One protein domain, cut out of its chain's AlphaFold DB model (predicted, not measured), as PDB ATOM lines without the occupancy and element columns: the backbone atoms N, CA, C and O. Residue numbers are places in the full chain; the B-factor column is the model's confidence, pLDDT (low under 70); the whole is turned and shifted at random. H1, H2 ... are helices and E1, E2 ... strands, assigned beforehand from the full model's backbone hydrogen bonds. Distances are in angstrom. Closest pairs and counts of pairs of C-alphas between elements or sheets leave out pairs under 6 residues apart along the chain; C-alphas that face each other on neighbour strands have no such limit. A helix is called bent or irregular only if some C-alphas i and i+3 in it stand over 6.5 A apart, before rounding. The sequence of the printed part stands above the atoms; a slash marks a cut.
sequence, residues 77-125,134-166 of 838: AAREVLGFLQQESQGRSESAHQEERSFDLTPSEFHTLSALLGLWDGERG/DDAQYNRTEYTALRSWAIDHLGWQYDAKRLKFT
ATOM      1  N   ALA A  77      22.305  21.825 -25.763       85.25
ATOM      2  CA  ALA A  77      22.768  23.163 -25.396       85.25
ATOM      3  C   ALA A  77      24.094  23.112 -24.610       85.25
ATOM      4  O   ALA A  77      24.972  23.949 -24.811       85.25
ATOM      5  N   ALA A  78      24.311  22.060 -23.810       83.38
ATOM      6  CA  ALA A  78      25.601  21.807 -23.167       83.38
ATOM      7  C   ALA A  78      26.723  21.519 -24.191       83.38
ATOM      8  O   ALA A  78      27.829  22.034 -24.024       83.38
ATOM      9  N   ARG A  79      26.455  20.775 -25.283       87.75
ATOM     10  CA  ARG A  79      27.420  20.614 -26.398       87.75
ATOM     11  C   ARG A  79      27.728  21.948 -27.084       87.75
ATOM     12  O   ARG A  79      28.880  22.186 -27.425       87.75
ATOM     13  N   GLU A  80      26.731  22.814 -27.277       89.62
ATOM     14  CA  GLU A  80      26.924  24.135 -27.899       89.62
ATOM     15  C   GLU A  80      27.787  25.064 -27.022       89.62
ATOM     16  O   GLU A  80      28.674  25.737 -27.551       89.62
ATOM     17  N   VAL A  81      27.618  25.038 -25.692       86.44
ATOM     18  CA  VAL A  81      28.524  25.730 -24.754       86.44
ATOM     19  C   VAL A  81      29.937  25.149 -24.825       86.44
ATOM     20  O   VAL A  81      30.894  25.895 -25.010       86.44
ATOM     21  N   LEU A  82      30.096  23.827 -24.711       86.62
ATOM     22  CA  LEU A  82      31.415  23.180 -24.715       86.62
ATOM     23  C   LEU A  82      32.170  23.404 -26.034       86.62
ATOM     24  O   LEU A  82      33.368  23.671 -26.007       86.62
ATOM     25  N   GLY A  83      31.470  23.361 -27.170       90.88
ATOM     26  CA  GLY A  83      32.042  23.666 -28.482       90.88
ATOM     27  C   GLY A  83      32.495  25.122 -28.609       90.88
ATOM     28  O   GLY A  83      33.563  25.374 -29.161       90.88
ATOM     29  N   PHE A  84      31.741  26.075 -28.048       89.31
ATOM     30  CA  PHE A  84      32.170  27.474 -27.959       89.31
ATOM     31  C   PHE A  84      33.426  27.623 -27.089       89.31
ATOM     32  O   PHE A  84      34.430  28.155 -27.554       89.31
ATOM     33  N   LEU A  85      33.415  27.070 -25.871       86.50
ATOM     34  CA  LEU A  85      34.567  27.093 -24.962       86.50
ATOM     35  C   LEU A  85      35.825  26.486 -25.606       86.50
ATOM     36  O   LEU A  85      36.923  27.002 -25.420       86.50
ATOM     37  N   GLN A  86      35.674  25.404 -26.375       88.31
ATOM     38  CA  GLN A  86      36.777  24.746 -27.074       88.31
ATOM     39  C   GLN A  86      37.308  25.570 -28.261       88.31
ATOM     40  O   GLN A  86      38.508  25.553 -28.524       88.31
ATOM     41  N   GLN A  87      36.451  26.297 -28.983       88.25
ATOM     42  CA  GLN A  87      36.882  27.210 -30.051       88.25
ATOM     43  C   GLN A  87      37.672  28.398 -29.490       88.25
ATOM     44  O   GLN A  87      38.710  28.763 -30.048       88.25
ATOM     45  N   GLU A  88      37.209  28.960 -28.371       86.12
ATOM     46  CA  GLU A  88      37.880  30.059 -27.676       86.12
ATOM     47  C   GLU A  88      39.223  29.624 -27.070       86.12
ATOM     48  O   GLU A  88      40.233  30.292 -27.282       86.12
ATOM     49  N   SER A  89      39.291  28.458 -26.413       83.12
ATOM     50  CA  SER A  89      40.551  27.942 -25.845       83.12
ATOM     51  C   SER A  89      41.621  27.626 -26.897       83.12
ATOM     52  O   SER A  89      42.810  27.585 -26.584       83.12
ATOM     53  N   GLN A  90      41.216  27.441 -28.158       85.88
ATOM     54  CA  GLN A  90      42.102  27.260 -29.310       85.88
ATOM     55  C   GLN A  90      42.458  28.578 -30.025       85.88
ATOM     56  O   GLN A  90      43.186  28.538 -31.016       85.88
ATOM     57  N   GLY A  91      41.930  29.728 -29.586       82.12
ATOM     58  CA  GLY A  91      42.111  31.020 -30.260       82.12
ATOM     59  C   GLY A  91      41.512  31.072 -31.672       82.12
ATOM     60  O   GLY A  91      41.939  31.876 -32.495       82.12
ATOM     61  N   ARG A  92      40.548  30.192 -31.985       78.56
ATOM     62  CA  ARG A  92      39.948  30.040 -33.327       78.56
ATOM     63  C   ARG A  92      38.672  30.858 -33.525       78.56
ATOM     64  O   ARG A  92      37.983  30.699 -34.530       78.56
ATOM     65  N   SER A  93      38.334  31.697 -32.554       67.50
ATOM     66  CA  SER A  93      37.103  32.470 -32.544       67.50
ATOM     67  C   SER A  93      37.215  33.732 -33.399       67.50
ATOM     68  O   SER A  93      37.848  34.713 -33.014       67.50
ATOM     69  N   GLU A  94      36.511  33.757 -34.532       59.44
ATOM     70  CA  GLU A  94      36.193  35.018 -35.221       59.44
ATOM     71  C   GLU A  94      35.229  35.896 -34.393       59.44
ATOM     72  O   GLU A  94      35.074  37.086 -34.672       59.44
ATOM     73  N   SER A  95      34.607  35.344 -33.339       55.88
ATOM     74  CA  SER A  95      33.754  36.072 -32.393       55.88
ATOM     75  C   SER A  95      34.513  36.761 -31.252       55.88
ATOM     76  O   SER A  95      33.894  37.134 -30.262       55.88
ATOM     77  N   ALA A  96      35.798  37.090 -31.432       53.28
ATOM     78  CA  ALA A  96      36.591  37.966 -30.547       53.28
ATOM     79  C   ALA A  96      36.040  39.415 -30.380       53.28
ATOM     80  O   ALA A  96      36.706  40.297 -29.845       53.28
ATOM     81  N   HIS A  97      34.834  39.694 -30.885       58.25
ATOM     82  CA  HIS A  97      34.068  40.930 -30.688       58.25
ATOM     83  C   HIS A  97      32.751  40.701 -29.930       58.25
ATOM     84  O   HIS A  97      32.003  41.651 -29.707       58.25
ATOM     85  N   GLN A  98      32.425  39.455 -29.575       61.06
ATOM     86  CA  GLN A  98      31.240  39.099 -28.804       61.06
ATOM     87  C   GLN A  98      31.662  38.717 -27.386       61.06
ATOM     88  O   GLN A  98      31.745  37.549 -27.017       61.06
ATOM     89  N   GLU A  99      31.931  39.747 -26.589       69.25
ATOM     90  CA  GLU A  99      32.480  39.614 -25.237       69.25
ATOM     91  C   GLU A  99      31.483  38.996 -24.230       69.25
ATOM     92  O   GLU A  99      31.872  38.575 -23.143       69.25
ATOM     93  N   GLU A 100      30.203  38.868 -24.592       82.00
ATOM     94  CA  GLU A 100      29.183  38.154 -23.818       82.00
ATOM     95  C   GLU A 100      28.326  37.262 -24.737       82.00
ATOM     96  O   GLU A 100      27.728  37.723 -25.718       82.00
ATOM     97  N   ARG A 101      28.249  35.963 -24.414       86.75
ATOM     98  CA  ARG A 101      27.449  34.970 -25.143       86.75
ATOM     99  C   ARG A 101      26.550  34.197 -24.189       86.75
ATOM    100  O   ARG A 101      27.017  33.498 -23.291       86.75
ATOM    101  N   SER A 102      25.245  34.295 -24.421       88.88
ATOM    102  CA  SER A 102      24.238  33.567 -23.654       88.88
ATOM    103  C   SER A 102      23.713  32.332 -24.378       88.88
ATOM    104  O   SER A 102      23.618  32.306 -25.604       88.88
ATOM    105  N   PHE A 103      23.308  31.354 -23.578       91.25
ATOM    106  CA  PHE A 103      22.744  30.075 -23.968       91.25
ATOM    107  C   PHE A 103      21.525  29.814 -23.082       91.25
ATOM    108  O   PHE A 103      21.629  29.865 -21.855       91.25
ATOM    109  N   ASP A 104      20.378  29.533 -23.690       91.06
ATOM    110  CA  ASP A 104      19.193  29.107 -22.951       91.06
ATOM    111  C   ASP A 104      19.349  27.602 -22.647       91.06
ATOM    112  O   ASP A 104      19.524  26.797 -23.564       91.06
ATOM    113  N   LEU A 105      19.366  27.227 -21.365       88.25
ATOM    114  CA  LEU A 105      19.619  25.868 -20.873       88.25
ATOM    115  C   LEU A 105      18.439  25.378 -20.036       88.25
ATOM    116  O   LEU A 105      18.104  25.992 -19.029       88.25
ATOM    117  N   THR A 106      17.879  24.210 -20.341       89.69
ATOM    118  CA  THR A 106      16.963  23.544 -19.397       89.69
ATOM    119  C   THR A 106      17.643  23.265 -18.038       89.69
ATOM    120  O   THR A 106      18.871  23.166 -17.974       89.69
ATOM    121  N   PRO A 107      16.897  23.064 -16.930       84.94
ATOM    122  CA  PRO A 107      17.503  22.773 -15.624       84.94
ATOM    123  C   PRO A 107      18.443  21.558 -15.650       84.94
ATOM    124  O   PRO A 107      19.518  21.581 -15.054       84.94
ATOM    125  N   SER A 108      18.076  20.512 -16.396       85.88
ATOM    126  CA  SER A 108      18.927  19.339 -16.626       85.88
ATOM    127  C   SER A 108      20.191  19.676 -17.417       85.88
ATOM    128  O   SER A 108      21.264  19.208 -17.053       85.88
ATOM    129  N   GLU A 109      20.097  20.524 -18.446       89.12
ATOM    130  CA  GLU A 109      21.259  21.008 -19.202       89.12
ATOM    131  C   GLU A 109      22.214  21.812 -18.326       89.12
ATOM    132  O   GLU A 109      23.422  21.579 -18.374       89.12
ATOM    133  N   PHE A 110      21.686  22.703 -17.485       85.69
ATOM    134  CA  PHE A 110      22.495  23.451 -16.534       85.69
ATOM    135  C   PHE A 110      23.157  22.541 -15.495       85.69
ATOM    136  O   PHE A 110      24.341  22.723 -15.211       85.69
ATOM    137  N   HIS A 111      22.454  21.541 -14.953       83.56
ATOM    138  CA  HIS A 111      23.062  20.571 -14.039       83.56
ATOM    139  C   HIS A 111      24.163  19.749 -14.725       83.56
ATOM    140  O   HIS A 111      25.240  19.598 -14.149       83.56
ATOM    141  N   THR A 112      23.950  19.273 -15.959       86.75
ATOM    142  CA  THR A 112      24.981  18.550 -16.723       86.75
ATOM    143  C   THR A 112      26.192  19.436 -17.004       86.75
ATOM    144  O   THR A 112      27.321  19.037 -16.728       86.75
ATOM    145  N   LEU A 113      25.981  20.663 -17.489       84.69
ATOM    146  CA  LEU A 113      27.056  21.619 -17.748       84.69
ATOM    147  C   LEU A 113      27.811  21.987 -16.462       84.69
ATOM    148  O   LEU A 113      29.040  22.025 -16.454       84.69
ATOM    149  N   SER A 114      27.091  22.194 -15.359       81.62
ATOM    150  CA  SER A 114      27.669  22.507 -14.048       81.62
ATOM    151  C   SER A 114      28.426  21.342 -13.424       81.62
ATOM    152  O   SER A 114      29.339  21.590 -12.642       81.62
ATOM    153  N   ALA A 115      28.084  20.094 -13.756       82.50
ATOM    154  CA  ALA A 115      28.868  18.923 -13.381       82.50
ATOM    155  C   ALA A 115      30.144  18.814 -14.235       82.50
ATOM    156  O   ALA A 115      31.235  18.690 -13.683       82.50
ATOM    157  N   LEU A 116      30.032  18.956 -15.563       81.62
ATOM    158  CA  LEU A 116      31.158  18.859 -16.506       81.62
ATOM    159  C   LEU A 116      32.210  19.956 -16.286       81.62
ATOM    160  O   LEU A 116      33.400  19.675 -16.167       81.62
ATOM    161  N   LEU A 117      31.770  21.208 -16.160       79.88
ATOM    162  CA  LEU A 117      32.623  22.341 -15.791       79.88
ATOM    163  C   LEU A 117      32.872  22.411 -14.270       79.88
ATOM    164  O   LEU A 117      33.593  23.286 -13.796       79.88
ATOM    165  N   GLY A 118      32.291  21.492 -13.486       77.75
ATOM    166  CA  GLY A 118      32.373  21.418 -12.024       77.75
ATOM    167  C   GLY A 118      32.215  22.776 -11.337       77.75
ATOM    168  O   GLY A 118      33.040  23.170 -10.511       77.75
ATOM    169  N   LEU A 119      31.170  23.491 -11.749       71.31
ATOM    170  CA  LEU A 119      30.713  24.782 -11.240       71.31
ATOM    171  C   LEU A 119      29.859  24.620  -9.971       71.31
ATOM    172  O   LEU A 119      29.686  25.569  -9.195       71.31
ATOM    173  N   TRP A 120      29.328  23.408  -9.777       67.94
ATOM    174  CA  TRP A 120      28.473  23.003  -8.671       67.94
ATOM    175  C   TRP A 120      29.293  22.488  -7.474       67.94
ATOM    176  O   TRP A 120      29.699  21.332  -7.431       67.94
ATOM    177  N   ASP A 121      29.479  23.322  -6.448       57.34
ATOM    178  CA  ASP A 121      30.211  22.943  -5.220       57.34
ATOM    179  C   ASP A 121      29.412  22.046  -4.247       57.34
ATOM    180  O   ASP A 121      29.923  21.651  -3.195       57.34
ATOM    181  N   GLY A 122      28.153  21.720  -4.563       53.19
ATOM    182  CA  GLY A 122      27.241  21.005  -3.660       53.19
ATOM    183  C   GLY A 122      27.663  19.576  -3.281       53.19
ATOM    184  O   GLY A 122      27.110  19.015  -2.335       53.19
ATOM    185  N   GLU A 123      28.665  18.994  -3.947       43.97
ATOM    186  CA  GLU A 123      29.206  17.672  -3.591       43.97
ATOM    187  C   GLU A 123      29.906  17.627  -2.222       43.97
ATOM    188  O   GLU A 123      30.073  16.545  -1.661       43.97
ATOM    189  N   ARG A 124      30.261  18.770  -1.609       46.56
ATOM    190  CA  ARG A 124      30.827  18.759  -0.242       46.56
ATOM    191  C   ARG A 124      29.813  18.361   0.845       46.56
ATOM    192  O   ARG A 124      30.233  18.042   1.954       46.56
ATOM    193  N   GLY A 125      28.507  18.390   0.554       40.81
ATOM    194  CA  GLY A 125      27.441  18.143   1.537       40.81
ATOM    195  C   GLY A 125      26.898  16.708   1.578       40.81
ATOM    196  O   GLY A 125      26.706  16.156   2.660       40.81
ATOM    197  N   ASP A 134      32.920   3.638 -14.303       47.78
ATOM    198  CA  ASP A 134      32.624   3.475 -15.726       47.78
ATOM    199  C   ASP A 134      31.970   4.741 -16.321       47.78
ATOM    200  O   ASP A 134      32.320   5.153 -17.426       47.78
ATOM    201  N   ASP A 135      31.157   5.468 -15.535       47.88
ATOM    202  CA  ASP A 135      30.679   6.825 -15.878       47.88
ATOM    203  C   ASP A 135      31.846   7.823 -16.065       47.88
ATOM    204  O   ASP A 135      31.722   8.844 -16.744       47.88
ATOM    205  N   ALA A 136      32.989   7.560 -15.422       47.97
ATOM    206  CA  ALA A 136      34.112   8.489 -15.310       47.97
ATOM    207  C   ALA A 136      35.189   8.330 -16.403       47.97
ATOM    208  O   ALA A 136      36.205   9.036 -16.358       47.97
ATOM    209  N   GLN A 137      35.000   7.420 -17.368       47.84
ATOM    210  CA  GLN A 137      36.013   7.096 -18.382       47.84
ATOM    211  C   GLN A 137      35.987   8.026 -19.615       47.84
ATOM    212  O   GLN A 137      36.914   8.007 -20.425       47.84
ATOM    213  N   TYR A 138      34.971   8.886 -19.757       47.41
ATOM    214  CA  TYR A 138      34.798   9.755 -20.929       47.41
ATOM    215  C   TYR A 138      35.687  11.016 -20.876       47.41
ATOM    216  O   TYR A 138      35.408  11.948 -20.123       47.41
ATOM    217  N   ASN A 139      36.770  11.043 -21.670       56.00
ATOM    218  CA  ASN A 139      37.687  12.178 -21.920       56.00
ATOM    219  C   ASN A 139      37.973  13.121 -20.734       56.00
ATOM    220  O   ASN A 139      38.073  14.344 -20.872       56.00
ATOM    221  N   ARG A 140      38.179  12.537 -19.548       60.94
ATOM    222  CA  ARG A 140      38.414  13.267 -18.296       60.94
ATOM    223  C   ARG A 140      39.555  14.281 -18.408       60.94
ATOM    224  O   ARG A 140      39.451  15.358 -17.828       60.94
ATOM    225  N   THR A 141      40.607  13.976 -19.166       66.44
ATOM    226  CA  THR A 141      41.762  14.861 -19.386       66.44
ATOM    227  C   THR A 141      41.395  16.116 -20.183       66.44
ATOM    228  O   THR A 141      41.689  17.222 -19.734       66.44
ATOM    229  N   GLU A 142      40.695  15.974 -21.314       70.25
ATOM    230  CA  GLU A 142      40.271  17.111 -22.146       70.25
ATOM    231  C   GLU A 142      39.267  18.003 -21.411       70.25
ATOM    232  O   GLU A 142      39.440  19.221 -21.366       70.25
ATOM    233  N   TYR A 143      38.257  17.405 -20.767       75.19
ATOM    234  CA  TYR A 143      37.284  18.165 -19.985       75.19
ATOM    235  C   TYR A 143      37.913  18.833 -18.762       75.19
ATOM    236  O   TYR A 143      37.524  19.948 -18.435       75.19
ATOM    237  N   THR A 144      38.915  18.221 -18.116       78.94
ATOM    238  CA  THR A 144      39.644  18.869 -17.011       78.94
ATOM    239  C   THR A 144      40.461  20.060 -17.512       78.94
ATOM    240  O   THR A 144      40.399  21.121 -16.899       78.94
ATOM    241  N   ALA A 145      41.162  19.933 -18.643       80.12
ATOM    242  CA  ALA A 145      41.912  21.041 -19.235       80.12
ATOM    243  C   ALA A 145      40.987  22.202 -19.649       80.12
ATOM    244  O   ALA A 145      41.236  23.350 -19.276       80.12
ATOM    245  N   LEU A 146      39.881  21.903 -20.342       76.31
ATOM    246  CA  LEU A 146      38.888  22.903 -20.744       76.31
ATOM    247  C   LEU A 146      38.205  23.554 -19.533       76.31
ATOM    248  O   LEU A 146      37.971  24.760 -19.536       76.31
ATOM    249  N   ARG A 147      37.920  22.774 -18.482       80.94
ATOM    250  CA  ARG A 147      37.357  23.252 -17.214       80.94
ATOM    251  C   ARG A 147      38.303  24.206 -16.494       80.94
ATOM    252  O   ARG A 147      37.863  25.282 -16.108       80.94
ATOM    253  N   SER A 148      39.569  23.828 -16.302       80.12
ATOM    254  CA  SER A 148      40.570  24.700 -15.677       80.12
ATOM    255  C   SER A 148      40.719  25.995 -16.469       80.12
ATOM    256  O   SER A 148      40.574  27.074 -15.904       80.12
ATOM    257  N   TRP A 149      40.871  25.893 -17.793       84.50
ATOM    258  CA  TRP A 149      40.934  27.063 -18.661       84.50
ATOM    259  C   TRP A 149      39.696  27.965 -18.506       84.50
ATOM    260  O   TRP A 149      39.849  29.151 -18.230       84.50
ATOM    261  N   ALA A 150      38.481  27.413 -18.572       79.75
ATOM    262  CA  ALA A 150      37.247  28.186 -18.430       79.75
ATOM    263  C   ALA A 150      37.090  28.835 -17.038       79.75
ATOM    264  O   ALA A 150      36.651  29.977 -16.955       79.75
ATOM    265  N   ILE A 151      37.466  28.152 -15.950       79.31
ATOM    266  CA  ILE A 151      37.394  28.684 -14.574       79.31
ATOM    267  C   ILE A 151      38.372  29.846 -14.347       79.31
ATOM    268  O   ILE A 151      38.072  30.767 -13.573       79.31
ATOM    269  N   ASP A 152      39.538  29.794 -14.989       77.69
ATOM    270  CA  ASP A 152      40.607  30.774 -14.795       77.69
ATOM    271  C   ASP A 152      40.470  31.990 -15.727       77.69
ATOM    272  O   ASP A 152      40.787  33.110 -15.315       77.69
ATOM    273  N   HIS A 153      39.949  31.792 -16.945       78.56
ATOM    274  CA  HIS A 153      39.929  32.812 -18.000       78.56
ATOM    275  C   HIS A 153      38.554  33.439 -18.248       78.56
ATOM    276  O   HIS A 153      38.507  34.565 -18.734       78.56
ATOM    277  N   LEU A 154      37.442  32.765 -17.928       82.44
ATOM    278  CA  LEU A 154      36.099  33.239 -18.280       82.44
ATOM    279  C   LEU A 154      35.287  33.641 -17.048       82.44
ATOM    280  O   LEU A 154      35.215  32.912 -16.056       82.44
ATOM    281  N   GLY A 155      34.611  34.784 -17.149       82.69
ATOM    282  CA  GLY A 155      33.488  35.090 -16.268       82.69
ATOM    283  C   GLY A 155      32.270  34.289 -16.715       82.69
ATOM    284  O   GLY A 155      32.079  34.049 -17.909       82.69
ATOM    285  N   TRP A 156      31.415  33.872 -15.786       86.06
ATOM    286  CA  TRP A 156      30.160  33.234 -16.180       86.06
ATOM    287  C   TRP A 156      29.054  33.453 -15.161       86.06
ATOM    288  O   TRP A 156      29.263  33.554 -13.953       86.06
ATOM    289  N   GLN A 157      27.837  33.521 -15.680       87.44
ATOM    290  CA  GLN A 157      26.637  33.807 -14.916       87.44
ATOM    291  C   GLN A 157      25.572  32.771 -15.240       87.44
ATOM    292  O   GLN A 157      25.479  32.285 -16.368       87.44
ATOM    293  N   TYR A 158      24.749  32.452 -14.252       87.44
ATOM    294  CA  TYR A 158      23.558  31.647 -14.460       87.44
ATOM    295  C   TYR A 158      22.349  32.367 -13.886       87.44
ATOM    296  O   TYR A 158      22.366  32.837 -12.749       87.44
ATOM    297  N   ASP A 159      21.329  32.492 -14.720       86.75
ATOM    298  CA  ASP A 159      19.993  32.957 -14.394       86.75
ATOM    299  C   ASP A 159      19.085  31.727 -14.307       86.75
ATOM    300  O   ASP A 159      18.668  31.180 -15.328       86.75
ATOM    301  N   ALA A 160      18.811  31.265 -13.092       84.44
ATOM    302  CA  ALA A 160      17.897  30.167 -12.829       84.44
ATOM    303  C   ALA A 160      16.446  30.566 -13.145       84.44
ATOM    304  O   ALA A 160      15.687  29.739 -13.647       84.44
ATOM    305  N   LYS A 161      16.070  31.837 -12.924       83.81
ATOM    306  CA  LYS A 161      14.720  32.358 -13.216       83.81
ATOM    307  C   LYS A 161      14.409  32.362 -14.716       83.81
ATOM    308  O   LYS A 161      13.278  32.090 -15.111       83.81
ATOM    309  N   ARG A 162      15.402  32.672 -15.553       85.44
ATOM    310  CA  ARG A 162      15.302  32.692 -17.023       85.44
ATOM    311  C   ARG A 162      15.878  31.459 -17.705       85.44
ATOM    312  O   ARG A 162      15.816  31.395 -18.929       85.44
ATOM    313  N   LEU A 163      16.428  30.512 -16.946       87.12
ATOM    314  CA  LEU A 163      17.079  29.309 -17.466       87.12
ATOM    315  C   LEU A 163      18.183  29.644 -18.485       87.12
ATOM    316  O   LEU A 163      18.257  29.079 -19.573       87.12
ATOM    317  N   LYS A 164      19.028  30.622 -18.143       89.19
ATOM    318  CA  LYS A 164      19.968  31.253 -19.073       89.19
ATOM    319  C   LYS A 164      21.382  31.271 -18.506       89.19
ATOM    320  O   LYS A 164      21.657  31.907 -17.491       89.19
ATOM    321  N   PHE A 165      22.289  30.577 -19.181       88.75
ATOM    322  CA  PHE A 165      23.714  30.557 -18.872       88.75
ATOM    323  C   PHE A 165      24.443  31.542 -19.776       88.75
ATOM    324  O   PHE A 165      24.310  31.485 -20.996       88.75
ATOM    325  N   THR A 166      25.223  32.440 -19.195       88.00
ATOM    326  CA  THR A 166      25.969  33.450 -19.942       88.00
ATOM    327  C   THR A 166      27.451  33.312 -19.660       88.00
ATOM    328  O   THR A 166      27.879  33.397 -18.512       88.00
TER     329      THR A 166
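AT A GLANCE: This is residues 77 to 125 and 134 to 166 of the 838 residues of an uncharacterized protein of Pseudocercospora musae (UniProt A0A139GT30). A small sheet of three antiparallel strands has the helix H1 over its edge strand E1, running along it; H2 packs at residues 77 and 78 of H1 and only grazes the sheet, while H4 packs about crosswise at residues 85 to 89 of H1. H1 thus named is the element nearest to the mean of the C-alphas, the short helix H3 is the farthest from it, and residues 134 to 139, before H4, stick out. The printed part has 82 residues, with four named helices and three named strands in the order H1, E1, H2, H3, H4, E2, E3, of the class mixed, helices and strands; the sheet's order is E1, E3, E2. The whole is compact, with a radius of gyration of the C-alphas of 13.0 A, and spans 39 by 33 by 20 A.

HOW THE PARTS SIT: H1, residues 77 to 89, is on the sheet formed by E1, residues 100 to 104, E3, residues 164 to 166, and E2, residues 155 to 159. It lies over E1 at a height over the sheet of 10.8 A, from a local plane fitted to just 6 C-alphas of the sheet, and on the local plane its line and that of E1 stand at 0 degrees, along the strands. The closest C-alphas of H1 and E1 are those of Ala 77 and Phe 103, 7.1 A apart. E1 is an edge strand and the antiparallel neighbour of the inner strand E3, at 157 degrees; N 103 and O 165 are within hydrogen-bond range at 2.8 A, as are N 165 and O 103 at 2.8 A. H2, residues 107 to 116, only grazes the sheet with its residues 107 to 113. H1 touches H2 with residues 77 to 78 alone; the closest C-alphas of the two helices are those of Ala 78 and Leu 113, 5.6 A apart. These two helices run the same way at a tilt of 36 degrees, only just steep. H3, residues 121 to 124, touches no helix and is not on the sheet. H4, residues 140 to 153, touches H1 with residues 146 to 150 alone, and H1 touches it with residues 85 to 89 alone. Their closest C-alphas are those of Gln 86 and Leu 146, 6.9 A apart, and their lines are only just about perpendicular, at 71 degrees. H2 and H4 are close but not clearly touching, with the C-alphas of Leu 116 and Tyr 143 the closest at 7.1 A. H4 is not on the sheet. E2, the other edge strand, forms a hairpin with E3, antiparallel at 170 degrees; N 157 and O 166 are 2.8 A apart, and N 164 and O 159 are 2.9 A apart, both within hydrogen-bond range. In H1, H2 and H4 every O i to N i+4 pair is within hydrogen-bond range; H3 is too short for such a pair, and its one O i to N i+3 pair is within range.

IN THESE COORDINATES: H1 begins at C-alpha 77, (22.768, 23.163, -25.396), and measures 18.4 A from first to last C-alpha. E1 measures 13.5 A and H2 14.2 A. H3 measures 6.5 A and is irregular, but only just: C-alphas 121 and 124 are 6.53 A apart. H4 begins at C-alpha 140, (38.414, 13.267, -18.296), and measures 19.6 A. E2 measures 13.8 A and E3 6.4 A, ending at C-alpha 166, (25.969, 33.450, -19.942).

THE WHOLE: The two C-alphas farthest apart are those of Glu 94 and Gly 125, at 41.4 A. Residues 126 to 133 are not printed, and C-alphas 125 and 134 are 23.2 A apart across this cut, in the link from H3 to H4. Of the links that are printed whole, H1 to E1 is short and the others are tight. The mean pLDDT of the printed part is 76.7; residues 93 to 99, 120 to 125 and 134 to 141 are under 70.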